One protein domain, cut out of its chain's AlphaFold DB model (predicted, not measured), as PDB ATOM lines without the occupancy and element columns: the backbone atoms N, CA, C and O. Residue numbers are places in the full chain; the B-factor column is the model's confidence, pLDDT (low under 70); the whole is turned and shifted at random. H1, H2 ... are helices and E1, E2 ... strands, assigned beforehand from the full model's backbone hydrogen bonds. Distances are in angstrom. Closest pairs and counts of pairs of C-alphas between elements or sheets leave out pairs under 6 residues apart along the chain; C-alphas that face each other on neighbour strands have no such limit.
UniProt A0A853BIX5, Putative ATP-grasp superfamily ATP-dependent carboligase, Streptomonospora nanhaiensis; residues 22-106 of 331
ATOM      1  N   ALA A  22     132.837 136.226  76.573       94.50
ATOM      2  CA  ALA A  22     134.004 136.426  77.419       94.50
ATOM      3  C   ALA A  22     134.481 135.096  78.012       94.50
ATOM      4  O   ALA A  22     133.718 134.136  78.127       94.50
ATOM      5  N   LEU A  23     135.753 135.033  78.407       93.81
ATOM      6  CA  LEU A  23     136.261 133.891  79.163       93.81
ATOM      7  C   LEU A  23     135.726 133.924  80.597       93.81
ATOM      8  O   LEU A  23     135.627 134.986  81.210       93.81
ATOM      9  N   VAL A  24     135.423 132.745  81.132       94.12
ATOM     10  CA  VAL A  24     135.100 132.551  82.545       94.12
ATOM     11  C   VAL A  24     136.342 132.042  83.257       94.12
ATOM     12  O   VAL A  24     136.890 131.000  82.888       94.12
ATOM     13  N   ASP A  25     136.753 132.760  84.300       89.38
ATOM     14  CA  ASP A  25     137.793 132.287  85.204       89.38
ATOM     15  C   ASP A  25     137.246 131.127  86.044       89.38
ATOM     16  O   ASP A  25     136.433 131.305  86.952       89.38
ATOM     17  N   LEU A  26     137.654 129.908  85.688       91.69
ATOM     18  CA  LEU A  26     137.305 128.711  86.445       91.69
ATOM     19  C   LEU A  26     138.182 128.541  87.691       91.69
ATOM     20  O   LEU A  26     137.868 127.678  88.520       91.69
ATOM     21  N   GLU A  27     139.250 129.325  87.852       85.12
ATOM     22  CA  GLU A  27     140.084 129.327  89.046       85.12
ATOM     23  C   GLU A  27     139.441 130.220  90.127       85.12
ATOM     24  O   GLU A  27     139.103 131.377  89.915       85.12
ATOM     25  N   GLY A  28     139.227 129.687  91.334       83.69
ATOM     26  CA  GLY A  28     138.678 130.476  92.449       83.69
ATOM     27  C   GLY A  28     137.155 130.689  92.422       83.69
ATOM     28  O   GLY A  28     136.393 129.730  92.288       83.69
ATOM     29  N   ASP A  29     136.707 131.926  92.663       87.75
ATOM     30  CA  ASP A  29     135.287 132.316  92.770       87.75
ATOM     31  C   ASP A  29     134.778 132.813  91.410       87.75
ATOM     32  O   ASP A  29     134.826 134.009  91.122       87.75
ATOM     33  N   ALA A  30     134.359 131.876  90.554       93.12
ATOM     34  CA  ALA A  30     133.890 132.173  89.203       93.12
ATOM     35  C   ALA A  30     132.636 133.056  89.243       93.12
ATOM     36  O   ALA A  30     131.693 132.779  89.985       93.12
ATOM     37  N   ARG A  31     132.601 134.096  88.406       94.12
ATOM     38  CA  ARG A  31     131.472 135.032  88.301       94.12
ATOM     39  C   ARG A  31     131.063 135.232  86.847       94.12
ATOM     40  O   ARG A  31     131.930 135.126  85.975       94.12
ATOM     41  N   PRO A  32     129.784 135.555  86.579       95.06
ATOM     42  CA  PRO A  32     129.365 136.001  85.259       95.06
ATOM     43  C   PRO A  32     130.256 137.163  84.787       95.06
ATOM     44  O   PRO A  32     130.458 138.109  85.557       95.06
ATOM     45  N   PRO A  33     130.826 137.103  83.570       93.94
ATOM     46  CA  PRO A  33     131.696 138.165  83.081       93.94
ATOM     47  C   PRO A  33     130.968 139.512  82.964       93.94
ATOM     48  O   PRO A  33     129.794 139.572  82.598       93.94
ATOM     49  N   GLU A  34     131.677 140.607  83.249       91.88
ATOM     50  CA  GLU A  34     131.107 141.953  83.145       91.88
ATOM     51  C   GLU A  34     130.635 142.251  81.712       91.88
ATOM     52  O   GLU A  34     131.358 142.032  80.740       91.88
ATOM     53  N   GLY A  35     129.421 142.795  81.582       90.88
ATOM     54  CA  GLY A  35     128.850 143.209  80.298       90.88
ATOM     55  C   GLY A  35     128.089 142.124  79.529       90.88
ATOM     56  O   GLY A  35     127.541 142.448  78.472       90.88
ATOM     57  N   LEU A  36     128.022 140.893  80.050       94.38
ATOM     58  CA  LEU A  36     127.147 139.831  79.549       94.38
ATOM     59  C   LEU A  36     125.858 139.767  80.373       94.38
ATOM     60  O   LEU A  36     125.874 139.933  81.594       94.38
ATOM     61  N   GLU A  37     124.748 139.491  79.699       95.06
ATOM     62  CA  GLU A  37     123.427 139.359  80.307       95.06
ATOM     63  C   GLU A  37     122.913 137.916  80.211       95.06
ATOM     64  O   GLU A  37     123.270 137.155  79.312       95.06
ATOM     65  N   PHE A  38     122.064 137.527  81.163       95.88
ATOM     66  CA  PHE A  38     121.328 136.269  81.074       95.88
ATOM     67  C   PHE A  38     120.153 136.398  80.086       95.88
ATOM     68  O   PHE A  38     119.537 137.466  80.015       95.88
ATOM     69  N   PRO A  39     119.769 135.317  79.382       96.00
ATOM     70  CA  PRO A  39     120.409 134.001  79.375       96.00
ATOM     71  C   PRO A  39     121.744 133.965  78.624       96.00
ATOM     72  O   PRO A  39     121.894 134.582  77.570       96.00
ATOM     73  N   MET A  40     122.673 133.142  79.111       96.56
ATOM     74  CA  MET A  40     123.962 132.882  78.460       96.56
ATOM     75  C   MET A  40     124.275 131.386  78.411       96.56
ATOM     76  O   MET A  40     123.701 130.589  79.152       96.56
ATOM     77  N   TRP A  41     125.189 130.997  77.532       96.19
ATOM     78  CA  TRP A  41     125.749 129.654  77.466       96.19
ATOM     79  C   TRP A  41     127.132 129.629  78.092       96.19
ATOM     80  O   TRP A  41     127.988 130.430  77.728       96.19
ATOM     81  N   LEU A  42     127.362 128.669  78.987       96.81
ATOM     82  CA  LEU A  42     128.689 128.297  79.464       96.81
ATOM     83  C   LEU A  42     129.150 127.044  78.736       96.81
ATOM     84  O   LEU A  42     128.445 126.034  78.751       96.81
ATOM     85  N   LYS A  43     130.327 127.094  78.111       95.00
ATOM     86  CA  LYS A  43     130.894 125.948  77.390       95.00
ATOM     87  C   LYS A  43     132.424 125.938  77.433       95.00
ATOM     88  O   LYS A  43     133.047 126.997  77.360       95.00
ATOM     89  N   PRO A  44     133.077 124.763  77.500       94.12
ATOM     90  CA  PRO A  44     134.515 124.674  77.277       94.12
ATOM     91  C   PRO A  44     134.905 125.206  75.894       94.12
ATOM     92  O   PRO A  44     134.237 124.915  74.904       94.12
ATOM     93  N   VAL A  45     136.056 125.877  75.783       90.19
ATOM     94  CA  VAL A  45     136.589 126.340  74.480       90.19
ATOM     95  C   VAL A  45     137.008 125.189  73.550       90.19
ATOM     96  O   VAL A  45     137.338 125.402  72.375       90.19
ATOM     97  N   LYS A  46     137.053 123.963  74.085       88.06
ATOM     98  CA  LYS A  46     137.301 122.712  73.365       88.06
ATOM     99  C   LYS A  46     136.324 121.648  73.844       88.06
ATOM    100  O   LYS A  46     136.500 121.065  74.911       88.06
ATOM    101  N   SER A  47     135.321 121.385  73.020       82.75
ATOM    102  CA  SER A  47     134.339 120.328  73.226       82.75
ATOM    103  C   SER A  47     133.806 119.847  71.872       82.75
ATOM    104  O   SER A  47     134.326 120.232  70.824       82.75
ATOM    105  N   PHE A  48     132.815 118.964  71.893       80.00
ATOM    106  CA  PHE A  48     132.032 118.542  70.734       80.00
ATOM    107  C   PHE A  48     130.674 118.002  71.209       80.00
ATOM    108  O   PHE A  48     130.528 117.650  72.379       80.00
ATOM    109  N   SER A  49     129.684 117.928  70.314       76.12
ATOM    110  CA  SER A  49     128.331 117.412  70.612       76.12
ATOM    111  C   SER A  49     127.640 118.089  71.809       76.12
ATOM    112  O   SER A  49     126.902 117.439  72.546       76.12
ATOM    113  N   SER A  50     127.903 119.381  72.028       79.88
ATOM    114  CA  SER A  50     127.382 120.142  73.176       79.88
ATOM    115  C   SER A  50     127.742 119.545  74.549       79.88
ATOM    116  O   SER A  50     127.074 119.827  75.548       79.88
ATOM    117  N   ASP A  51     128.804 118.732  74.625       81.06
ATOM    118  CA  ASP A  51     129.305 118.196  75.891       81.06
ATOM    119  C   ASP A  51     129.776 119.345  76.792       81.06
ATOM    120  O   ASP A  51     130.573 120.194  76.376       81.06
ATOM    121  N   LEU A  52     129.259 119.366  78.024       88.75
ATOM    122  CA  LEU A  52     129.463 120.426  79.019       88.75
ATOM    123  C   LEU A  52     129.023 121.834  78.571       88.75
ATOM    124  O   LEU A  52     129.486 122.820  79.141       88.75
ATOM    125  N   ALA A  53     128.141 121.941  77.575       91.38
ATOM    126  CA  ALA A  53     127.492 123.199  77.229       91.38
ATOM    127  C   ALA A  53     126.183 123.347  78.020       91.38
ATOM    128  O   ALA A  53     125.287 122.507  77.907       91.38
ATOM    129  N   PHE A  54     126.071 124.417  78.806       94.19
ATOM    130  CA  PHE A  54     124.912 124.682  79.656       94.19
ATOM    131  C   PHE A  54     124.367 126.079  79.405       94.19
ATOM    132  O   PHE A  54     125.083 127.067  79.561       94.19
ATOM    133  N   ARG A  55     123.083 126.163  79.060       94.50
ATOM    134  CA  ARG A  55     122.348 127.427  79.087       94.50
ATOM    135  C   ARG A  55     121.954 127.745  80.523       94.50
ATOM    136  O   ARG A  55     121.372 126.886  81.179       94.50
ATOM    137  N   VAL A  56     122.262 128.955  80.968       96.50
ATOM    138  CA  VAL A  56     121.999 129.436  82.325       96.50
ATOM    139  C   VAL A  56     121.148 130.701  82.272       96.50
ATOM    140  O   VAL A  56     121.404 131.600  81.466       96.50
ATOM    141  N   GLU A  57     120.113 130.746  83.103       96.81
ATOM    142  CA  GLU A  57     119.134 131.837  83.196       96.81
ATOM    143  C   GLU A  57     119.460 132.824  84.324       96.81
ATOM    144  O   GLU A  57     118.979 133.958  84.317       96.81
ATOM    145  N   ASP A  58     120.260 132.404  85.307       96.75
ATOM    146  CA  ASP A  58     120.606 133.206  86.476       96.75
ATOM    147  C   ASP A  58     121.955 132.805  87.112       96.75
ATOM    148  O   ASP A  58     122.638 131.871  86.683       96.75
ATOM    149  N   GLU A  59     122.356 133.532  88.161       96.56
ATOM    150  CA  GLU A  59     123.611 133.298  88.893       96.56
ATOM    151  C   GLU A  59     123.682 131.922  89.578       96.56
ATOM    152  O   GLU A  59     124.775 131.371  89.761       96.56
ATOM    153  N   LYS A  60     122.535 131.353  89.971       96.75
ATOM    154  CA  LYS A  60     122.490 130.038  90.615       96.75
ATOM    155  C   LYS A  60     122.822 128.965  89.587       96.75
ATOM    156  O   LYS A  60     123.719 128.159  89.825       96.75
ATOM    157  N   GLU A  61     122.148 128.995  88.442       97.19
ATOM    158  CA  GLU A  61     122.416 128.080  87.331       97.19
ATOM    159  C   GLU A  61     123.836 128.254  86.781       97.19
ATOM    160  O   GLU A  61     124.499 127.262  86.478       97.19
ATOM    161  N   PHE A  62     124.351 129.489  86.728       97.62
ATOM    162  CA  PHE A  62     125.751 129.767  86.393       97.62
ATOM    163  C   PHE A  62     126.714 129.008  87.314       97.62
ATOM    164  O   PHE A  62     127.617 128.320  86.837       97.62
ATOM    165  N   THR A  63     126.508 129.100  88.629       96.50
ATOM    166  CA  THR A  63     127.371 128.442  89.623       96.50
ATOM    167  C   THR A  63     127.327 126.920  89.472       96.50
ATOM    168  O   THR A  63     128.368 126.265  89.426       96.50
ATOM    169  N   GLU A  64     126.128 126.355  89.316       95.75
ATOM    170  CA  GLU A  64     125.935 124.914  89.107       95.75
ATOM    171  C   GLU A  64     126.614 124.421  87.819       95.75
ATOM    172  O   GLU A  64     127.262 123.370  87.806       95.75
ATOM    173  N   ALA A  65     126.501 125.185  86.733       96.12
ATOM    174  CA  ALA A  65     127.144 124.868  85.467       96.12
ATOM    175  C   ALA A  65     128.677 124.938  85.571       96.12
ATOM    176  O   ALA A  65     129.357 124.041  85.067       96.12
ATOM    177  N   VAL A  66     129.232 125.939  86.267       96.94
ATOM    178  CA  VAL A  66     130.677 126.044  86.527       96.94
ATOM    179  C   VAL A  66     131.207 124.801  87.240       96.94
ATOM    180  O   VAL A  66     132.231 124.254  86.823       96.94
ATOM    181  N   ASP A  67     130.517 124.324  88.276       95.50
ATOM    182  CA  ASP A  67     130.951 123.145  89.028       95.50
ATOM    183  C   ASP A  67     130.969 121.889  88.145       95.50
ATOM    184  O   ASP A  67     131.973 121.171  88.098       95.50
ATOM    185  N   ARG A  68     129.926 121.681  87.334       94.62
ATOM    186  CA  ARG A  68     129.881 120.572  86.364       94.62
ATOM    187  C   ARG A  68     130.981 120.671  85.307       94.62
ATOM    188  O   ARG A  68     131.597 119.663  84.953       94.62
ATOM    189  N   ILE A  69     131.254 121.876  84.803       94.94
ATOM    190  CA  ILE A  69     132.332 122.110  83.835       94.94
ATOM    191  C   ILE A  69     133.685 121.785  84.472       94.94
ATOM    192  O   ILE A  69     134.478 121.074  83.857       94.94
ATOM    193  N   ARG A  70     133.954 122.224  85.709       94.94
ATOM    194  CA  ARG A  70     135.213 121.928  86.422       94.94
ATOM    195  C   ARG A  70     135.479 120.431  86.541       94.94
ATOM    196  O   ARG A  70     136.614 119.994  86.340       94.94
ATOM    197  N   GLU A  71     134.448 119.645  86.830       93.25
ATOM    198  CA  GLU A  71     134.560 118.189  86.941       93.25
ATOM    199  C   GLU A  71     134.908 117.523  85.598       93.25
ATOM    200  O   GLU A  71     135.714 116.586  85.552       93.25
ATOM    201  N   GLY A  72     134.337 118.016  84.494       91.56
ATOM    202  CA  GLY A  72     134.421 117.365  83.185       91.56
ATOM    203  C   GLY A  72     135.484 117.907  82.221       91.56
ATOM    204  O   GLY A  72     136.019 117.145  81.410       91.56
ATOM    205  N   ILE A  73     135.841 119.194  82.299       92.50
ATOM    206  CA  ILE A  73     136.593 119.917  81.252       92.50
ATOM    207  C   ILE A  73     137.956 119.294  80.930       92.50
ATOM    208  O   ILE A  73     138.420 119.280  79.787       92.50
ATOM    209  N   GLY A  74     138.591 118.678  81.930       92.75
ATOM    210  CA  GLY A  74     139.876 118.010  81.765       92.75
ATOM    211  C   GLY A  74     139.835 116.744  80.895       92.75
ATOM    212  O   GLY A  74     140.901 116.232  80.540       92.75
ATOM    213  N   ARG A  75     138.651 116.211  80.557       90.81
ATOM    214  CA  ARG A  75     138.487 115.038  79.678       90.81
ATOM    215  C   ARG A  75     139.073 115.296  78.291       90.81
ATOM    216  O   ARG A  75     139.844 114.473  77.802       90.81
ATOM    217  N   ILE A  76     138.750 116.450  77.703       90.06
ATOM    218  CA  ILE A  76     139.219 116.874  76.375       90.06
ATOM    219  C   ILE A  76     140.347 117.902  76.481       90.06
ATOM    220  O   ILE A  76     141.334 117.798  75.748       90.06
ATOM    221  N   GLY A  77     140.262 118.832  77.437       91.69
ATOM    222  CA  GLY A  77     141.230 119.920  77.557       91.69
ATOM    223  C   GLY A  77     142.661 119.442  77.817       91.69
ATOM    224  O   GLY A  77     143.578 119.855  77.113       91.69
ATOM    225  N   ARG A  78     142.878 118.480  78.731       93.12
ATOM    226  CA  ARG A  78     144.238 117.991  79.053       93.12
ATOM    227  C   ARG A  78     144.942 117.305  77.872       93.12
ATOM    228  O   ARG A  78     146.120 117.584  77.641       93.12
ATOM    229  N   PRO A  79     144.305 116.378  77.122       92.69
ATOM    230  CA  PRO A  79     144.893 115.873  75.884       92.69
ATOM    231  C   PRO A  79     145.233 116.979  74.882       92.69
ATOM    232  O   PRO A  79     146.298 116.919  74.268       92.69
ATOM    233  N   PHE A  80     144.367 117.987  74.745       91.25
ATOM    234  CA  PHE A  80     144.582 119.101  73.825       91.25
ATOM    235  C   PHE A  80     145.771 119.977  74.242       91.25
ATOM    236  O   PHE A  80     146.625 120.284  73.411       91.25
ATOM    237  N   GLU A  81     145.925 120.276  75.533       91.88
ATOM    238  CA  GLU A  81     147.080 121.016  76.064       91.88
ATOM    239  C   GLU A  81     148.417 120.343  75.749       91.88
ATOM    240  O   GLU A  81     149.399 121.011  75.434       91.88
ATOM    241  N   ARG A  82     148.468 119.005  75.744       93.12
ATOM    242  CA  ARG A  82     149.685 118.263  75.357       93.12
ATOM    243  C   ARG A  82     150.070 118.459  73.891       93.12
ATOM    244  O   ARG A  82     151.235 118.238  73.547       93.12
ATOM    245  N   ILE A  83     149.105 118.788  73.033       91.50
ATOM    246  CA  ILE A  83     149.333 119.142  71.629       91.50
ATOM    247  C   ILE A  83     149.764 120.607  71.554       91.50
ATOM    248  O   ILE A  83     150.800 120.891  70.961       91.50
ATOM    249  N   LEU A  84     149.021 121.501  72.213       91.38
ATOM    250  CA  LEU A  84     149.308 122.937  72.281       91.38
ATOM    251  C   LEU A  84     150.726 123.236  72.787       91.38
ATOM    252  O   LEU A  84     151.414 124.064  72.204       91.38
ATOM    253  N   ALA A  85     151.216 122.492  73.781       92.00
ATOM    254  CA  ALA A  85     152.573 122.623  74.323       92.00
ATOM    255  C   ALA A  85     153.704 122.327  73.313       92.00
ATOM    256  O   ALA A  85     154.881 122.480  73.638       92.00
ATOM    257  N   ARG A  86     153.375 121.850  72.106       94.62
ATOM    258  CA  ARG A  86     154.326 121.569  71.018       94.62
ATOM    259  C   ARG A  86     154.299 122.628  69.917       94.62
ATOM    260  O   ARG A  86     154.974 122.443  68.905       94.62
ATOM    261  N   LEU A  87     153.486 123.670  70.075       92.88
ATOM    262  CA  LEU A  87     153.236 124.699  69.073       92.88
ATOM    263  C   LEU A  87     153.684 126.066  69.593       92.88
ATOM    264  O   LEU A  87     153.591 126.346  70.787       92.88
ATOM    265  N   ASP A  88     154.112 126.934  68.680       93.06
ATOM    266  CA  ASP A  88     154.311 128.353  68.969       93.06
ATOM    267  C   ASP A  88     152.951 129.058  68.900       93.06
ATOM    268  O   ASP A  88     152.422 129.325  67.817       93.06
ATOM    269  N   LEU A  89     152.354 129.304  70.066       91.75
ATOM    270  CA  LEU A  89     151.010 129.867  70.176       91.75
ATOM    271  C   LEU A  89     151.035 131.397  70.279       91.75
ATOM    272  O   LEU A  89     151.959 131.959  70.876       91.75
ATOM    273  N   PRO A  90     150.000 132.085  69.763       91.12
ATOM    274  CA  PRO A  90     149.729 133.466  70.144       91.12
ATOM    275  C   PRO A  90     149.597 133.594  71.675       91.12
ATOM    276  O   PRO A  90     149.026 132.686  72.290       91.12
ATOM    277  N   PRO A  91     150.094 134.685  72.295       91.06
ATOM    278  CA  PRO A  91     150.056 134.868  73.747       91.06
ATOM    279  C   PRO A  91     148.666 134.667  74.357       91.06
ATOM    280  O   PRO A  91     148.540 133.982  75.364       91.06
ATOM    281  N   GLU A  92     147.628 135.178  73.699       87.75
ATOM    282  CA  GLU A  92     146.243 135.122  74.166       87.75
ATOM    283  C   GLU A  92     145.715 133.676  74.213       87.75
ATOM    284  O   GLU A  92     144.981 133.289  75.120       87.75
ATOM    285  N   VAL A  93     146.131 132.837  73.256       88.00
ATOM    286  CA  VAL A  93     145.761 131.411  73.208       88.00
ATOM    287  C   VAL A  93     146.550 130.611  74.244       88.00
ATOM    288  O   VAL A  93     146.016 129.681  74.848       88.00
ATOM    289  N   ALA A  94     147.824 130.961  74.444       89.00
ATOM    290  CA  ALA A  94     148.667 130.336  75.456       89.00
ATOM    291  C   ALA A  94     148.162 130.624  76.879       89.00
ATOM    292  O   ALA A  94     148.209 129.731  77.720       89.00
ATOM    293  N   GLU A  95     147.671 131.841  77.126       89.06
ATOM    294  CA  GLU A  95     147.090 132.263  78.403       89.06
ATOM    295  C   GLU A  95     145.759 131.557  78.694       89.06
ATOM    296  O   GLU A  95     145.579 131.042  79.792       89.06
ATOM    297  N   ALA A  96     144.858 131.459  77.709       88.19
ATOM    298  CA  ALA A  96     143.573 130.778  77.890       88.19
ATOM    299  C   ALA A  96     143.718 129.258  78.112       88.19
ATOM    300  O   ALA A  96     142.982 128.658  78.895       88.19
ATOM    301  N   GLY A  97     144.657 128.609  77.417       88.62
ATOM    302  CA  GLY A  97     144.895 127.171  77.548       88.62
ATOM    303  C   GLY A  97     143.780 126.283  76.972       88.62
ATOM    304  O   GLY A  97     142.809 126.735  76.363       88.62
ATOM    305  N   GLY A  98     143.939 124.963  77.116       87.88
ATOM    306  CA  GLY A  98     142.991 123.981  76.565       87.88
ATOM    307  C   GLY A  98     141.799 123.692  77.478       87.88
ATOM    308  O   GLY A  98     140.870 123.000  77.062       87.88
ATOM    309  N   GLN A  99     141.835 124.203  78.708       92.06
ATOM    310  CA  GLN A  99     140.798 124.047  79.727       92.06
ATOM    311  C   GLN A  99     140.048 125.354  80.037       92.06
ATOM    312  O   GLN A  99     139.400 125.446  81.076       92.06
ATOM    313  N   ALA A 100     140.112 126.355  79.156       92.50
ATOM    314  CA  ALA A 100     139.311 127.568  79.298       92.50
ATOM    315  C   ALA A 100     137.804 127.305  79.120       92.50
ATOM    316  O   ALA A 100     137.376 126.419  78.371       92.50
ATOM    317  N   CYS A 101     137.001 128.137  79.778       95.25
ATOM    318  CA  CYS A 101     135.551 128.190  79.635       95.25
ATOM    319  C   CYS A 101     135.142 129.519  79.000       95.25
ATOM    320  O   CYS A 101     135.725 130.559  79.299       95.25
ATOM    321  N   LEU A 102     134.146 129.467  78.126       95.12
ATOM    322  CA  LEU A 102     133.543 130.604  77.456       95.12
ATOM    323  C   LEU A 102     132.132 130.817  78.008       95.12
ATOM    324  O   LEU A 102     131.369 129.855  78.110       95.12
ATOM    325  N   ALA A 103     131.793 132.068  78.302       96.62
ATOM    326  CA  ALA A 103     130.420 132.536  78.403       96.62
ATOM    327  C   ALA A 103     130.068 133.312  77.130       96.62
ATOM    328  O   ALA A 103     130.832 134.184  76.718       96.62
ATOM    329  N   GLU A 104     128.923 133.024  76.524       95.50
ATOM    330  CA  GLU A 104     128.383 133.781  75.389       95.50
ATOM    331  C   GLU A 104     126.885 134.009  75.572       95.50
ATOM    332  O   GLU A 104     126.181 133.146  76.095       95.50
ATOM    333  N   GLU A 105     126.379 135.167  75.161       95.06
ATOM    334  CA  GLU A 105     124.943 135.438  75.251       95.06
ATOM    335  C   GLU A 105     124.138 134.472  74.384       95.06
ATOM    336  O   GLU A 105     124.551 134.101  73.282       95.06
ATOM    337  N   ALA A 106     122.977 134.049  74.886       92.81
ATOM    338  CA  ALA A 106     122.150 133.098  74.167       92.81
ATOM    339  C   ALA A 106     121.593 133.724  72.884       92.81
ATOM    340  O   ALA A 106     120.741 134.615  72.913       92.81
TER     341      ALA A 106
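Overview. This is residues 22 to 106 of the 331 residues of the protein "Putative ATP-grasp superfamily ATP-dependent carboligase" of Streptomonospora nanhaiensis (UniProt A0A853BIX5). A small, twisted four-stranded sheet has one long helix, H1, lying along one of its faces, and beyond one end of this two-layer body the chain makes a loose loop, out through H2 and back through H3 to E4. That loop makes much of the length, and H2 and H3 are not on the sheet. The printed part has 85 residues with four named strands and three named helices in the order E1 E2 E3 H1 H2 H3 E4; the sheet order is E1 E4 E2 E3, all antiparallel, and the class is mixed, helices and strands. The whole is compact, with a radius of gyration of the C-alphas of 12.9 A, yet elongated in outline, spanning 39 by 24 by 24 A.

Arrangement. Start at E1, residues 22 to 24, an edge strand antiparallel to E4, residues 101 to 105; look for N 22 and O 103, 2.9 A apart and within hydrogen-bond range. On the other side of E4 you find E2, residues 40 to 44, antiparallel to it, with N 102 and O 43 within hydrogen-bond range at 2.8 A. E2 forms a hairpin with E3, residues 54 to 56, the other edge strand; N 42 and O 54 are within hydrogen-bond range at 2.8 A. The sheet is only just strongly twisted, its C-alphas lying up to 4.2 A off the best plane. H1, residues 59 to 72, is on the sheet at a height over the sheet of 8.6 A, over E2 and along the strands, at 11 degrees to E2 on the local plane. Its closest C-alphas to E2 are those of Ala 65 and Leu 42, 7.1 A apart; to E3, those of Phe 62 and Val 56, 5.5 A apart. H2, residues 74 to 84, and H1 meet only through their link. H2 and H3, residues 91 to 96, are only just apart, closest at 8.1 A. Every O i to N i+4 pair is within hydrogen-bond range in H1 and H3, and 5 of 7 are in H2.

Along the chain. Find C-alpha 22 at (134.004, 136.426, 77.419), where E1 begins. From C-alpha 59 at (123.611, 133.298, 88.893), H1 runs 20.1 A to C-alpha 72, and H2 then covers 14.3 A. E2 covers 13.4 A, and E4 runs 13.6 A to C-alpha 105 at (124.943, 135.438, 75.251).

Size, cuts and confidence. The C-alphas farthest apart are those of Asp 58 and Arg 86, at 38.9 A. The link from E1 to E2, residues 25 to 39, is long. The printed part has no cut, its mean pLDDT is 92.2, and no printed residue is under 70.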